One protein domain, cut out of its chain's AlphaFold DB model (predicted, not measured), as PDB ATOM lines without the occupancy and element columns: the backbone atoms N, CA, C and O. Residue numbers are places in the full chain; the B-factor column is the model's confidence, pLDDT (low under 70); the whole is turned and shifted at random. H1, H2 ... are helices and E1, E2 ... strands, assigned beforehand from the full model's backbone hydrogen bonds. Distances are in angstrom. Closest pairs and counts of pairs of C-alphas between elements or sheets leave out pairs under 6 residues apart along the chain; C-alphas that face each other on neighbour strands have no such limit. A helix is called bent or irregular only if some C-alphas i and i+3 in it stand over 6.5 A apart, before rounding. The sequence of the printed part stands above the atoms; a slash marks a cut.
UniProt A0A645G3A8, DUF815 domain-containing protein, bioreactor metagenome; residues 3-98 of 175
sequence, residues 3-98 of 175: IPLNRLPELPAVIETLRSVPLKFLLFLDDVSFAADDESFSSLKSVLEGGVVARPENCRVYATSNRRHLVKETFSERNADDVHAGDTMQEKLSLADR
ATOM      1  N   ILE A   3     -17.414  16.384  39.244       75.38
ATOM      2  CA  ILE A   3     -16.427  17.315  39.792       75.38
ATOM      3  C   ILE A   3     -15.045  16.687  39.602       75.38
ATOM      4  O   ILE A   3     -14.782  15.638  40.194       75.38
ATOM      5  N   PRO A   4     -14.159  17.295  38.791       74.69
ATOM      6  CA  PRO A   4     -12.806  16.790  38.625       74.69
ATOM      7  C   PRO A   4     -11.996  16.997  39.910       74.69
ATOM      8  O   PRO A   4     -12.254  17.922  40.684       74.69
ATOM      9  N   LEU A   5     -10.980  16.156  40.120       73.44
ATOM     10  CA  LEU A   5     -10.216  16.113  41.371       73.44
ATOM     11  C   LEU A   5      -9.606  17.474  41.755       73.44
ATOM     12  O   LEU A   5      -9.684  17.890  42.905       73.44
ATOM     13  N   ASN A   6      -9.098  18.221  40.773       76.12
ATOM     14  CA  ASN A   6      -8.509  19.551  40.967       76.12
ATOM     15  C   ASN A   6      -9.507  20.643  41.399       76.12
ATOM     16  O   ASN A   6      -9.094  21.760  41.700       76.12
ATOM     17  N   ARG A   7     -10.812  20.349  41.402       80.94
ATOM     18  CA  ARG A   7     -11.882  21.238  41.878       80.94
ATOM     19  C   ARG A   7     -12.452  20.792  43.223       80.94
ATOM     20  O   ARG A   7     -13.376  21.423  43.726       80.94
ATOM     21  N   LEU A   8     -11.898  19.746  43.843       78.12
ATOM     22  CA  LEU A   8     -12.300  19.312  45.181       78.12
ATOM     23  C   LEU A   8     -12.186  20.398  46.266       78.12
ATOM     24  O   LEU A   8     -13.063  20.410  47.130       78.12
ATOM     25  N   PRO A   9     -11.226  21.345  46.226       82.00
ATOM     26  CA  PRO A   9     -11.214  22.460  47.178       82.00
ATOM     27  C   PRO A   9     -12.471  23.349  47.120       82.00
ATOM     28  O   PRO A   9     -12.836  23.976  48.110       82.00
ATOM     29  N   GLU A  10     -13.181  23.380  45.986       83.81
ATOM     30  CA  GLU A  10     -14.421  24.154  45.809       83.81
ATOM     31  C   GLU A  10     -15.669  23.398  46.300       83.81
ATOM     32  O   GLU A  10     -16.753  23.979  46.424       83.81
ATOM     33  N   LEU A  11     -15.536  22.103  46.609       81.94
ATOM     34  CA  LEU A  11     -16.643  21.222  46.976       81.94
ATOM     35  C   LEU A  11     -17.490  21.745  48.153       81.94
ATOM     36  O   LEU A  11     -18.717  21.668  48.049       81.94
ATOM     37  N   PRO A  12     -16.921  22.324  49.234       83.12
ATOM     38  CA  PRO A  12     -17.723  22.888  50.321       83.12
ATOM     39  C   PRO A  12     -18.672  24.005  49.859       83.12
ATOM     40  O   PRO A  12     -19.841  24.019  50.245       83.12
ATOM     41  N   ALA A  13     -18.208  24.906  48.986       85.31
ATOM     42  CA  ALA A  13     -19.019  26.011  48.470       85.31
ATOM     43  C   ALA A  13     -20.144  25.514  47.545       85.31
ATOM     44  O   ALA A  13     -21.281  25.997  47.607       85.31
ATOM     45  N   VAL A  14     -19.847  24.504  46.719       87.06
ATOM     46  CA  VAL A  14     -20.853  23.830  45.887       87.06
ATOM     47  C   VAL A  14     -21.922  23.197  46.774       87.06
ATOM     48  O   VAL A  14     -23.110  23.413  46.553       87.06
ATOM     49  N   ILE A  15     -21.520  22.462  47.808       85.81
ATOM     50  CA  ILE A  15     -22.444  21.781  48.717       85.81
ATOM     51  C   ILE A  15     -23.374  22.763  49.441       85.81
ATOM     52  O   ILE A  15     -24.575  22.502  49.522       85.81
ATOM     53  N   GLU A  16     -22.855  23.896  49.918       86.50
ATOM     54  CA  GLU A  16     -23.691  24.927  50.545       86.50
ATOM     55  C   GLU A  16     -24.710  25.519  49.570       86.50
ATOM     56  O   GLU A  16     -25.880  25.693  49.912       86.50
ATOM     57  N   THR A  17     -24.314  25.728  48.314       88.31
ATOM     58  CA  THR A  17     -25.251  26.165  47.272       88.31
ATOM     59  C   THR A  17     -26.364  25.131  47.080       88.31
ATOM     60  O   THR A  17     -27.549  25.474  47.093       88.31
ATOM     61  N   LEU A  18     -26.000  23.848  46.971       89.44
ATOM     62  CA  LEU A  18     -26.944  22.750  46.743       89.44
ATOM     63  C   LEU A  18     -27.894  22.510  47.922       89.44
ATOM     64  O   LEU A  18     -29.022  22.071  47.697       89.44
ATOM     65  N   ARG A  19     -27.491  22.823  49.160       88.31
ATOM     66  CA  ARG A  19     -28.332  22.685  50.364       88.31
ATOM     67  C   ARG A  19     -29.649  23.453  50.243       88.31
ATOM     68  O   ARG A  19     -30.684  22.963  50.685       88.31
ATOM     69  N   SER A  20     -29.606  24.647  49.655       88.94
ATOM     70  CA  SER A  20     -30.776  25.526  49.512       88.94
ATOM     71  C   SER A  20     -31.731  25.110  48.386       88.94
ATOM     72  O   SER A  20     -32.849  25.620  48.296       88.94
ATOM     73  N   VAL A  21     -31.313  24.178  47.526       92.50
ATOM     74  CA  VAL A  21     -32.075  23.780  46.343       92.50
ATOM     75  C   VAL A  21     -32.978  22.585  46.682       92.50
ATOM     76  O   VAL A  21     -32.471  21.548  47.118       92.50
ATOM     77  N   PRO A  22     -34.302  22.648  46.424       91.81
ATOM     78  CA  PRO A  22     -35.257  21.584  46.766       91.81
ATOM     79  C   PRO A  22     -35.207  20.387  45.793       91.81
ATOM     80  O   PRO A  22     -36.227  19.775  45.481       91.81
ATOM     81  N   LEU A  23     -34.022  20.053  45.282       94.00
ATOM     82  CA  LEU A  23     -33.758  18.922  44.393       94.00
ATOM     83  C   LEU A  23     -32.770  17.956  45.051       94.00
ATOM     84  O   LEU A  23     -32.061  18.320  45.986       94.00
ATOM     85  N   LYS A  24     -32.724  16.718  44.548       93.06
ATOM     86  CA  LYS A  24     -31.779  15.684  44.991       93.06
ATOM     87  C   LYS A  24     -30.585  15.630  44.044       93.06
ATOM     88  O   LYS A  24     -30.768  15.567  42.830       93.06
ATOM     89  N   PHE A  25     -29.380  15.587  44.599       91.69
ATOM     90  CA  PHE A  25     -28.127  15.613  43.859       91.69
ATOM     91  C   PHE A  25     -27.281  14.373  44.127       91.69
ATOM     92  O   PHE A  25     -27.137  13.910  45.260       91.69
ATOM     93  N   LEU A  26     -26.667  13.881  43.055       89.50
ATOM     94  CA  LEU A  26     -25.570  12.926  43.109       89.50
ATOM     95  C   LEU A  26     -24.297  13.645  42.647       89.50
ATOM     96  O   LEU A  26     -24.216  14.144  41.517       89.50
ATOM     97  N   LEU A  27     -23.346  13.738  43.571       87.00
ATOM     98  CA  LEU A  27     -22.009  14.278  43.377       87.00
ATOM     99  C   LEU A  27     -21.112  13.122  42.963       87.00
ATOM    100  O   LEU A  27     -20.872  12.215  43.756       87.00
ATOM    101  N   PHE A  28     -20.689  13.134  41.706       87.12
ATOM    102  CA  PHE A  28     -19.868  12.082  41.131       87.12
ATOM    103  C   PHE A  28     -18.420  12.559  41.044       87.12
ATOM    104  O   PHE A  28     -18.142  13.587  40.424       87.12
ATOM    105  N   LEU A  29     -17.526  11.822  41.694       82.88
ATOM    106  CA  LEU A  29     -16.088  12.044  41.704       82.88
ATOM    107  C   LEU A  29     -15.452  10.960  40.837       82.88
ATOM    108  O   LEU A  29     -15.506   9.783  41.200       82.88
ATOM    109  N   ASP A  30     -14.902  11.346  39.689       79.81
ATOM    110  CA  ASP A  30     -14.308  10.385  38.760       79.81
ATOM    111  C   ASP A  30     -12.806  10.188  39.013       79.81
ATOM    112  O   ASP A  30     -12.096  11.132  39.360       79.81
ATOM    113  N   ASP A  31     -12.347   8.946  38.844       74.44
ATOM    114  CA  ASP A  31     -10.958   8.476  38.954       74.44
ATOM    115  C   ASP A  31     -10.186   9.030  40.159       74.44
ATOM    116  O   ASP A  31      -9.078   9.565  40.061       74.44
ATOM    117  N   VAL A  32     -10.789   8.893  41.337       74.62
ATOM    118  CA  VAL A  32     -10.177   9.337  42.580       74.62
ATOM    119  C   VAL A  32      -8.972   8.448  42.886       74.62
ATOM    120  O   VAL A  32      -9.101   7.258  43.179       74.62
ATOM    121  N   SER A  33      -7.778   9.040  42.841       67.25
ATOM    122  CA  SER A  33      -6.544   8.398  43.286       67.25
ATOM    123  C   SER A  33      -5.705   9.389  44.091       67.25
ATOM    124  O   SER A  33      -5.351  10.452  43.589       67.25
ATOM    125  N   PHE A  34      -5.413   9.060  45.352       64.38
ATOM    126  CA  PHE A  34      -4.692   9.969  46.248       64.38
ATOM    127  C   PHE A  34      -3.185   9.700  46.245       64.38
ATOM    128  O   PHE A  34      -2.734   8.597  46.585       64.38
ATOM    129  N   ALA A  35      -2.395  10.726  45.926       57.50
ATOM    130  CA  ALA A  35      -0.995  10.796  46.337       57.50
ATOM    131  C   ALA A  35      -0.911  11.167  47.835       57.50
ATOM    132  O   ALA A  35      -1.873  11.673  48.409       57.50
ATOM    133  N   ALA A  36       0.202  10.845  48.506       51.28
ATOM    134  CA  ALA A  36       0.502  11.475  49.797       51.28
ATOM    135  C   ALA A  36       0.688  12.986  49.543       51.28
ATOM    136  O   ALA A  36       1.317  13.328  48.547       51.28
ATOM    137  N   ASP A  37       0.096  13.842  50.378       54.56
ATOM    138  CA  ASP A  37       0.110  15.322  50.307       54.56
ATOM    139  C   ASP A  37      -0.859  16.047  49.350       54.56
ATOM    140  O   ASP A  37      -0.597  17.177  48.942       54.56
ATOM    141  N   ASP A  38      -2.022  15.476  49.025       63.50
ATOM    142  CA  ASP A  38      -3.015  16.191  48.207       63.50
ATOM    143  C   ASP A  38      -4.013  17.013  49.058       63.50
ATOM    144  O   ASP A  38      -4.796  16.462  49.834       63.50
ATOM    145  N   GLU A  39      -4.049  18.337  48.877       68.12
ATOM    146  CA  GLU A  39      -5.065  19.251  49.440       68.12
ATOM    147  C   GLU A  39      -6.505  18.805  49.094       68.12
ATOM    148  O   GLU A  39      -7.458  18.993  49.866       68.12
ATOM    149  N   SER A  40      -6.654  18.111  47.964       71.56
ATOM    150  CA  SER A  40      -7.901  17.494  47.512       71.56
ATOM    151  C   SER A  40      -8.387  16.384  48.458       71.56
ATOM    152  O   SER A  40      -9.595  16.223  48.650       71.56
ATOM    153  N   PHE A  41      -7.470  15.645  49.099       73.44
ATOM    154  CA  PHE A  41      -7.793  14.605  50.085       73.44
ATOM    155  C   PHE A  41      -8.394  15.212  51.358       73.44
ATOM    156  O   PHE A  41      -9.439  14.756  51.824       73.44
ATOM    157  N   SER A  42      -7.778  16.277  51.883       74.25
ATOM    158  CA  SER A  42      -8.269  16.986  53.076       74.25
ATOM    159  C   SER A  42      -9.664  17.582  52.849       74.25
ATOM    160  O   SER A  42     -10.568  17.423  53.675       74.25
ATOM    161  N   SER A  43      -9.878  18.180  51.674       76.25
ATOM    162  CA  SER A  43     -11.171  18.755  51.283       76.25
ATOM    163  C   SER A  43     -12.275  17.697  51.215       76.25
ATOM    164  O   SER A  43     -13.360  17.888  51.772       76.25
ATOM    165  N   LEU A  44     -11.998  16.547  50.590       77.88
ATOM    166  CA  LEU A  44     -12.962  15.450  50.518       77.88
ATOM    167  C   LEU A  44     -13.234  14.830  51.895       77.88
ATOM    168  O   LEU A  44     -14.392  14.561  52.223       77.88
ATOM    169  N   LYS A  45     -12.195  14.648  52.719       77.25
ATOM    170  CA  LYS A  45     -12.326  14.148  54.093       77.25
ATOM    171  C   LYS A  45     -13.248  15.038  54.918       77.25
ATOM    172  O   LYS A  45     -14.203  14.537  55.498       77.25
ATOM    173  N   SER A  46     -13.044  16.354  54.881       77.81
ATOM    174  CA  SER A  46     -13.893  17.319  55.594       77.81
ATOM    175  C   SER A  46     -15.374  17.208  55.207       77.81
ATOM    176  O   SER A  46     -16.249  17.251  56.074       77.81
ATOM    177  N   VAL A  47     -15.665  16.992  53.920       76.62
ATOM    178  CA  VAL A  47     -17.036  16.819  53.411       76.62
ATOM    179  C   VAL A  47     -17.668  15.497  53.861       76.62
ATOM    180  O   VAL A  47     -18.862  15.463  54.172       76.62
ATOM    181  N   LEU A  48     -16.894  14.409  53.898       77.19
ATOM    182  CA  LEU A  48     -17.375  13.091  54.325       77.19
ATOM    183  C   LEU A  48     -17.505  12.976  55.854       77.19
ATOM    184  O   LEU A  48     -18.424  12.314  56.334       77.19
ATOM    185  N   GLU A  49     -16.633  13.638  56.616       72.06
ATOM    186  CA  GLU A  49     -16.662  13.673  58.087       72.06
ATOM    187  C   GLU A  49     -17.639  14.718  58.642       72.06
ATOM    188  O   GLU A  49     -18.027  14.639  59.806       72.06
ATOM    189  N   GLY A  50     -18.069  15.672  57.810       61.25
ATOM    190  CA  GLY A  50     -18.960  16.761  58.202       61.25
ATOM    191  C   GLY A  50     -18.278  17.837  59.051       61.25
ATOM    192  O   GLY A  50     -18.946  18.472  59.861       61.25
ATOM    193  N   GLY A  51     -16.966  18.027  58.880       58.59
ATOM    194  CA  GLY A  51     -16.155  18.938  59.690       58.59
ATOM    195  C   GLY A  51     -16.472  20.414  59.447       58.59
ATOM    196  O   GLY A  51     -16.953  21.101  60.343       58.59
ATOM    197  N   VAL A  52     -16.201  20.921  58.239       55.59
ATOM    198  CA  VAL A  52     -16.425  22.347  57.908       55.59
ATOM    199  C   VAL A  52     -17.820  22.576  57.325       55.59
ATOM    200  O   VAL A  52     -18.466  23.577  57.621       55.59
ATOM    201  N   VAL A  53     -18.308  21.627  56.525       60.62
ATOM    202  CA  VAL A  53     -19.650  21.641  55.937       60.62
ATOM    203  C   VAL A  53     -20.217  20.230  56.015       60.62
ATOM    204  O   VAL A  53     -19.713  19.310  55.373       60.62
ATOM    205  N   ALA A  54     -21.283  20.049  56.792       67.62
ATOM    206  CA  ALA A  54     -21.997  18.780  56.831       67.62
ATOM    207  C   ALA A  54     -22.668  18.513  55.479       67.62
ATOM    208  O   ALA A  54     -23.413  19.360  54.974       67.62
ATOM    209  N   ARG A  55     -22.454  17.321  54.911       77.31
ATOM    210  CA  ARG A  55     -23.137  16.894  53.685       77.31
ATOM    211  C   ARG A  55     -24.663  17.011  53.860       77.31
ATOM    212  O   ARG A  55     -25.212  16.394  54.773       77.31
ATOM    213  N   PRO A  56     -25.367  17.763  53.000       80.56
ATOM    214  CA  PRO A  56     -26.798  17.969  53.125       80.56
ATOM    215  C   PRO A  56     -27.556  16.695  52.748       80.56
ATOM    216  O   PRO A  56     -27.094  15.879  51.945       80.56
ATOM    217  N   GLU A  57     -28.748  16.527  53.318       84.38
ATOM    218  CA  GLU A  57     -29.566  15.323  53.127       84.38
ATOM    219  C   GLU A  57     -29.948  15.087  51.663       84.38
ATOM    220  O   GLU A  57     -30.102  13.943  51.227       84.38
ATOM    221  N   ASN A  58     -30.048  16.168  50.888       89.44
ATOM    222  CA  ASN A  58     -30.359  16.126  49.469       89.44
ATOM    223  C   ASN A  58     -29.157  15.748  48.583       89.44
ATOM    224  O   ASN A  58     -29.339  15.647  47.373       89.44
ATOM    225  N   CYS A  59     -27.966  15.499  49.143       88.69
ATOM    226  CA  CYS A  59     -26.764  15.142  48.385       88.69
ATOM    227  C   CYS A  59     -26.218  13.745  48.736       88.69
ATOM    228  O   CYS A  59     -26.036  13.367  49.901       88.69
ATOM    229  N   ARG A  60     -25.875  12.966  47.705       87.12
ATOM    230  CA  ARG A  60     -25.134  11.694  47.801       87.12
ATOM    231  C   ARG A  60     -23.809  11.806  47.048       87.12
ATOM    232  O   ARG A  60     -23.782  12.416  45.988       87.12
ATOM    233  N   VAL A  61     -22.734  11.241  47.600       84.62
ATOM    234  CA  VAL A  61     -21.389  11.267  47.000       84.62
ATOM    235  C   VAL A  61     -21.059   9.881  46.472       84.62
ATOM    236  O   VAL A  61     -21.194   8.900  47.198       84.62
ATOM    237  N   TYR A  62     -20.685   9.808  45.201       88.19
ATOM    238  CA  TYR A  62     -20.236   8.604  44.513       88.19
ATOM    239  C   TYR A  62     -18.820   8.875  44.035       88.19
ATOM    240  O   TYR A  62     -18.577   9.910  43.422       88.19
ATOM    241  N   ALA A  63     -17.903   7.955  44.304       83.38
ATOM    242  CA  ALA A  63     -16.535   8.036  43.822       83.38
ATOM    243  C   ALA A  63     -16.202   6.782  43.019       83.38
ATOM    244  O   ALA A  63     -16.558   5.672  43.425       83.38
ATOM    245  N   THR A  64     -15.521   6.951  41.891       82.56
ATOM    246  CA  THR A  64     -14.881   5.846  41.175       82.56
ATOM    247  C   THR A  64     -13.393   5.832  41.497       82.56
ATOM    248  O   THR A  64     -12.777   6.859  41.769       82.56
ATOM    249  N   SER A  65     -12.811   4.639  41.485       77.44
ATOM    250  CA  SER A  65     -11.376   4.431  41.620       77.44
ATOM    251  C   SER A  65     -10.989   3.305  40.684       77.44
ATOM    252  O   SER A  65     -11.554   2.211  40.745       77.44
ATOM    253  N   ASN A  66      -9.985   3.541  39.845       68.62
ATOM    254  CA  ASN A  66      -9.383   2.491  39.026       68.62
ATOM    255  C   ASN A  66      -8.493   1.532  39.842       68.62
ATOM    256  O   ASN A  66      -7.866   0.627  39.286       68.62
ATOM    257  N   ARG A  67      -8.416   1.709  41.167       64.12
ATOM    258  CA  ARG A  67      -7.627   0.886  42.086       64.12
ATOM    259  C   ARG A  67      -8.505   0.239  43.153       64.12
ATOM    260  O   ARG A  67      -9.480   0.826  43.616       64.12
ATOM    261  N   ARG A  68      -8.105  -0.970  43.573       56.25
ATOM    262  CA  ARG A  68      -8.780  -1.787  44.603       56.25
ATOM    263  C   ARG A  68      -8.938  -1.053  45.941       56.25
ATOM    264  O   ARG A  68      -9.883  -1.318  46.671       56.25
ATOM    265  N   HIS A  69      -8.037  -0.115  46.207       59.88
ATOM    266  CA  HIS A  69      -8.137   0.879  47.263       59.88
ATOM    267  C   HIS A  69      -8.002   2.257  46.607       59.88
ATOM    268  O   HIS A  69      -7.215   2.399  45.670       59.88
ATOM    269  N   LEU A  70      -8.707   3.278  47.110       58.31
ATOM    270  CA  LEU A  70      -8.581   4.696  46.694       58.31
ATOM    271  C   LEU A  70      -7.142   5.255  46.844       58.31
ATOM    272  O   LEU A  70      -6.846   6.405  46.523       58.31
ATOM    273  N   VAL A  71      -6.241   4.430  47.368       56.47
ATOM    274  CA  VAL A  71      -4.969   4.768  47.977       56.47
ATOM    275  C   VAL A  71      -3.893   3.893  47.358       56.47
ATOM    276  O   VAL A  71      -4.044   2.677  47.233       56.47
ATOM    277  N   LYS A  72      -2.789   4.522  46.964       53.50
ATOM    278  CA  LYS A  72      -1.594   3.837  46.483       53.50
ATOM    279  C   LYS A  72      -0.861   3.202  47.671       53.50
ATOM    280  O   LYS A  72      -0.366   3.930  48.516       53.50
ATOM    281  N   GLU A  73      -0.751   1.876  47.697       51.69
ATOM    282  CA  GLU A  73       0.268   1.181  48.494       51.69
ATOM    283  C   GLU A  73       1.566   1.173  47.681       51.69
ATOM    284  O   GLU A  73       1.713   0.371  46.751       51.69
ATOM    285  N   THR A  74       2.509   2.073  47.953       50.34
ATOM    286  CA  THR A  74       3.789   2.025  47.237       50.34
ATOM    287  C   THR A  74       4.714   1.025  47.935       50.34
ATOM    288  O   THR A  74       4.870   1.055  49.147       50.34
ATOM    289  N   PHE A  75       5.366   0.120  47.196       44.34
ATOM    290  CA  PHE A  75       6.325  -0.841  47.778       44.34
ATOM    291  C   PHE A  75       7.504  -0.171  48.513       44.34
ATOM    292  O   PHE A  75       8.127  -0.794  49.370       44.34
ATOM    293  N   SER A  76       7.792   1.099  48.218       48.03
ATOM    294  CA  SER A  76       8.757   1.923  48.951       48.03
ATOM    295  C   SER A  76       8.279   2.335  50.352       48.03
ATOM    296  O   SER A  76       9.119   2.492  51.225       48.03
ATOM    297  N   GLU A  77       6.967   2.421  50.608       47.66
ATOM    298  CA  GLU A  77       6.400   2.711  51.944       47.66
ATOM    299  C   GLU A  77       6.457   1.490  52.879       47.66
ATOM    300  O   GLU A  77       6.377   1.637  54.090       47.66
ATOM    301  N   ARG A  78       6.644   0.275  52.339       48.50
ATOM    302  CA  ARG A  78       6.821  -0.953  53.142       48.50
ATOM    303  C   ARG A  78       8.250  -1.160  53.650       48.50
ATOM    304  O   ARG A  78       8.467  -2.066  54.445       48.50
ATOM    305  N   ASN A  79       9.217  -0.386  53.151       48.12
ATOM    306  CA  ASN A  79      10.647  -0.563  53.438       48.12
ATOM    307  C   ASN A  79      11.251   0.566  54.287       48.12
ATOM    308  O   ASN A  79      12.464   0.584  54.478       48.12
ATOM    309  N   ALA A  80      10.441   1.503  54.777       47.91
ATOM    310  CA  ALA A  80      10.917   2.586  55.623       47.91
ATOM    311  C   ALA A  80      10.311   2.444  57.021       47.91
ATOM    312  O   ALA A  80       9.090   2.450  57.166       47.91
ATOM    313  N   ASP A  81      11.176   2.377  58.033       49.16
ATOM    314  CA  ASP A  81      10.896   2.644  59.455       49.16
ATOM    315  C   ASP A  81      10.431   4.109  59.683       49.16
ATOM    316  O   ASP A  81      10.780   4.752  60.671       49.16
ATOM    317  N   ASP A  82       9.652   4.674  58.757       49.97
ATOM    318  CA  ASP A  82       9.059   5.997  58.881       49.97
ATOM    319  C   ASP A  82       7.667   5.842  59.485       49.97
ATOM    320  O   ASP A  82       6.700   5.478  58.813       49.97
ATOM    321  N   VAL A  83       7.558   6.176  60.770       51.47
ATOM    322  CA  VAL A  83       6.290   6.295  61.514       51.47
ATOM    323  C   VAL A  83       5.242   7.095  60.710       51.47
ATOM    324  O   VAL A  83       4.063   6.754  60.703       51.47
ATOM    325  N   HIS A  84       5.689   8.077  59.920       53.94
ATOM    326  CA  HIS A  84       4.855   8.903  59.044       53.94
ATOM    327  C   HIS A  84       4.212   8.160  57.855       53.94
ATOM    328  O   HIS A  84       3.125   8.546  57.412       53.94
ATOM    329  N   ALA A  85       4.826   7.093  57.334       54.22
ATOM    330  CA  ALA A  85       4.264   6.312  56.227       54.22
ATOM    331  C   ALA A  85       3.067   5.460  56.687       54.22
ATOM    332  O   ALA A  85       2.051   5.381  55.990       54.22
ATOM    333  N   GLY A  86       3.162   4.882  57.890       56.44
ATOM    334  CA  GLY A  86       2.065   4.156  58.533       56.44
ATOM    335  C   GLY A  86       0.870   5.061  58.837       56.44
ATOM    336  O   GLY A  86      -0.257   4.722  58.474       56.44
ATOM    337  N   ASP A  87       1.120   6.247  59.399       58.81
ATOM    338  CA  ASP A  87       0.075   7.240  59.688       58.81
ATOM    339  C   ASP A  87      -0.644   7.700  58.409       58.81
ATOM    340  O   ASP A  87      -1.875   7.712  58.348       58.81
ATOM    341  N   THR A  88       0.111   7.971  57.337       62.34
ATOM    342  CA  THR A  88      -0.448   8.370  56.034       62.34
ATOM    343  C   THR A  88      -1.349   7.284  55.439       62.34
ATOM    344  O   THR A  88      -2.380   7.581  54.831       62.34
ATOM    345  N   MET A  89      -0.987   6.008  55.598       64.31
ATOM    346  CA  MET A  89      -1.797   4.885  55.124       64.31
ATOM    347  C   MET A  89      -3.066   4.701  55.969       64.31
ATOM    348  O   MET A  89      -4.147   4.499  55.411       64.31
ATOM    349  N   GLN A  90      -2.953   4.825  57.293       65.62
ATOM    350  CA  GLN A  90      -4.069   4.717  58.234       65.62
ATOM    351  C   GLN A  90      -5.116   5.819  57.994       65.62
ATOM    352  O   GLN A  90      -6.316   5.540  57.933       65.62
ATOM    353  N   GLU A  91      -4.684   7.066  57.779       66.62
ATOM    354  CA  GLU A  91      -5.584   8.178  57.451       66.62
ATOM    355  C   GLU A  91      -6.317   7.955  56.128       66.62
ATOM    356  O   GLU A  91      -7.516   8.210  56.004       66.62
ATOM    357  N   LYS A  92      -5.608   7.437  55.134       64.62
ATOM    358  CA  LYS A  92      -6.151   7.150  53.812       64.62
ATOM    359  C   LYS A  92      -7.177   6.009  53.818       64.62
ATOM    360  O   LYS A  92      -8.198   6.107  53.135       64.62
ATOM    361  N   LEU A  93      -6.955   4.971  54.625       69.44
ATOM    362  CA  LEU A  93      -7.948   3.922  54.884       69.44
ATOM    363  C   LEU A  93      -9.180   4.486  55.606       69.44
ATOM    364  O   LEU A  93     -10.302   4.202  55.192       69.44
ATOM    365  N   SER A  94      -8.982   5.381  56.581       71.88
ATOM    366  CA  SER A  94     -10.090   6.007  57.316       71.88
ATOM    367  C   SER A  94     -11.050   6.807  56.427       71.88
ATOM    368  O   SER A  94     -12.231   6.916  56.752       71.88
ATOM    369  N   LEU A  95     -10.569   7.345  55.297       73.12
ATOM    370  CA  LEU A  95     -11.408   8.009  54.298       73.12
ATOM    371  C   LEU A  95     -12.221   7.002  53.479       73.12
ATOM    372  O   LEU A  95     -13.408   7.220  53.242       73.12
ATOM    373  N   ALA A  96     -11.584   5.916  53.035       71.94
ATOM    374  CA  ALA A  96     -12.254   4.868  52.269       71.94
ATOM    375  C   ALA A  96     -13.400   4.237  53.078       71.94
ATOM    376  O   ALA A  96     -14.479   4.020  52.531       71.94
ATOM    377  N   ASP A  97     -13.206   4.064  54.387       74.56
ATOM    378  CA  ASP A  97     -14.222   3.547  55.311       74.56
ATOM    379  C   ASP A  97     -15.444   4.475  55.469       74.56
ATOM    380  O   ASP A  97     -16.483   4.042  55.963       74.56
ATOM    381  N   ARG A  98     -15.375   5.744  55.029       79.06
ATOM    382  CA  ARG A  98     -16.535   6.663  55.020       79.06
ATOM    383  C   ARG A  98     -17.491   6.427  53.855       79.06
ATOM    384  O   ARG A  98     -18.562   7.031  53.813       79.06
TER     385      ARG A  98
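This is residues 3 to 98 of the 175 residues of the protein "DUF815 domain-containing protein" of bioreactor metagenome (UniProt A0A645G3A8). Two short parallel strands, E1 and E2, make a small sheet with H1 over one face, and H2 lies side by side with H1. From E2 a long unnamed stretch, residues 64 to 82, leads away to the far end of a rod-shaped outline, and H3 runs back from there until its last turns come near H2; residues 79 to 84 stick out at that end. The printed part has 96 residues, with three named helices and two named strands in the order H1 E1 H2 E2 H3; the sheet's order is E1, E2, and the class is mostly helix. The whole is only just compact, close to loose, with a radius of gyration of the C-alphas of 14.8 A and spans of 51 by 25 by 21 A.

E1 is residues 25 to 29, 12.7 A from first to last C-alpha, and E2 is residues 59 to 63, 13.3 A. H1, residues 5 to 19, begins with C-alpha 5 at (-10.216, 16.113, 41.371) and is 21.3 A long; it is irregular, with C-alphas 6 and 9 7.4 A apart. H2 is residues 39 to 49, 15.5 A long. H3, residues 83 to 96, is 20.8 A long, from C-alpha 83 at (6.290, 6.295, 61.514) to C-alpha 96 at (-12.254, 4.868, 52.269).

E1 and E2 are parallel neighbours, with 21 degrees between their directions. The C-alphas of Leu 27 and Val 61 face each other at 4.8 A; N 27 and O 60, at 2.8 A, and N 60 and O 25, at 2.9 A, are within hydrogen-bond range. E1, H2 and E2 form a strand-helix-strand unit, two parallel neighbour strands with a helix between them along the chain, and its crossover is right-handed. The closest C-alphas of H1 and E1 are those of Leu 5 and Leu 29, 7.2 A apart. H1 and H2 touch, closest at the C-alphas of Leu 8 and Ser 40, 5.3 A apart. They run the same way at a shallow tilt of 33 degrees, only just short of steep. H2 and H3 are close but not clearly touching, with the C-alphas of Lys 45 and Leu 95 closest at 6.2 A; they run the same way at a steep tilt of 52 degrees. H3 is apart from H1 and from E1. In H2 and H3 every O i to N i+4 pair is within hydrogen-bond range; in H1, 6 of 11 are.

The two C-alphas farthest apart, those of Pro 22 and Asp 81, are 51.5 A from each other. The printed part has no cut. The link from E2 to H3, 19 residues, is long, while the link from H1 to E1, 5 residues, is tight. The mean pLDDT of the printed part is 71.6, and residues 33 to 39, 50 to 54 and 66 to 93 are under 70.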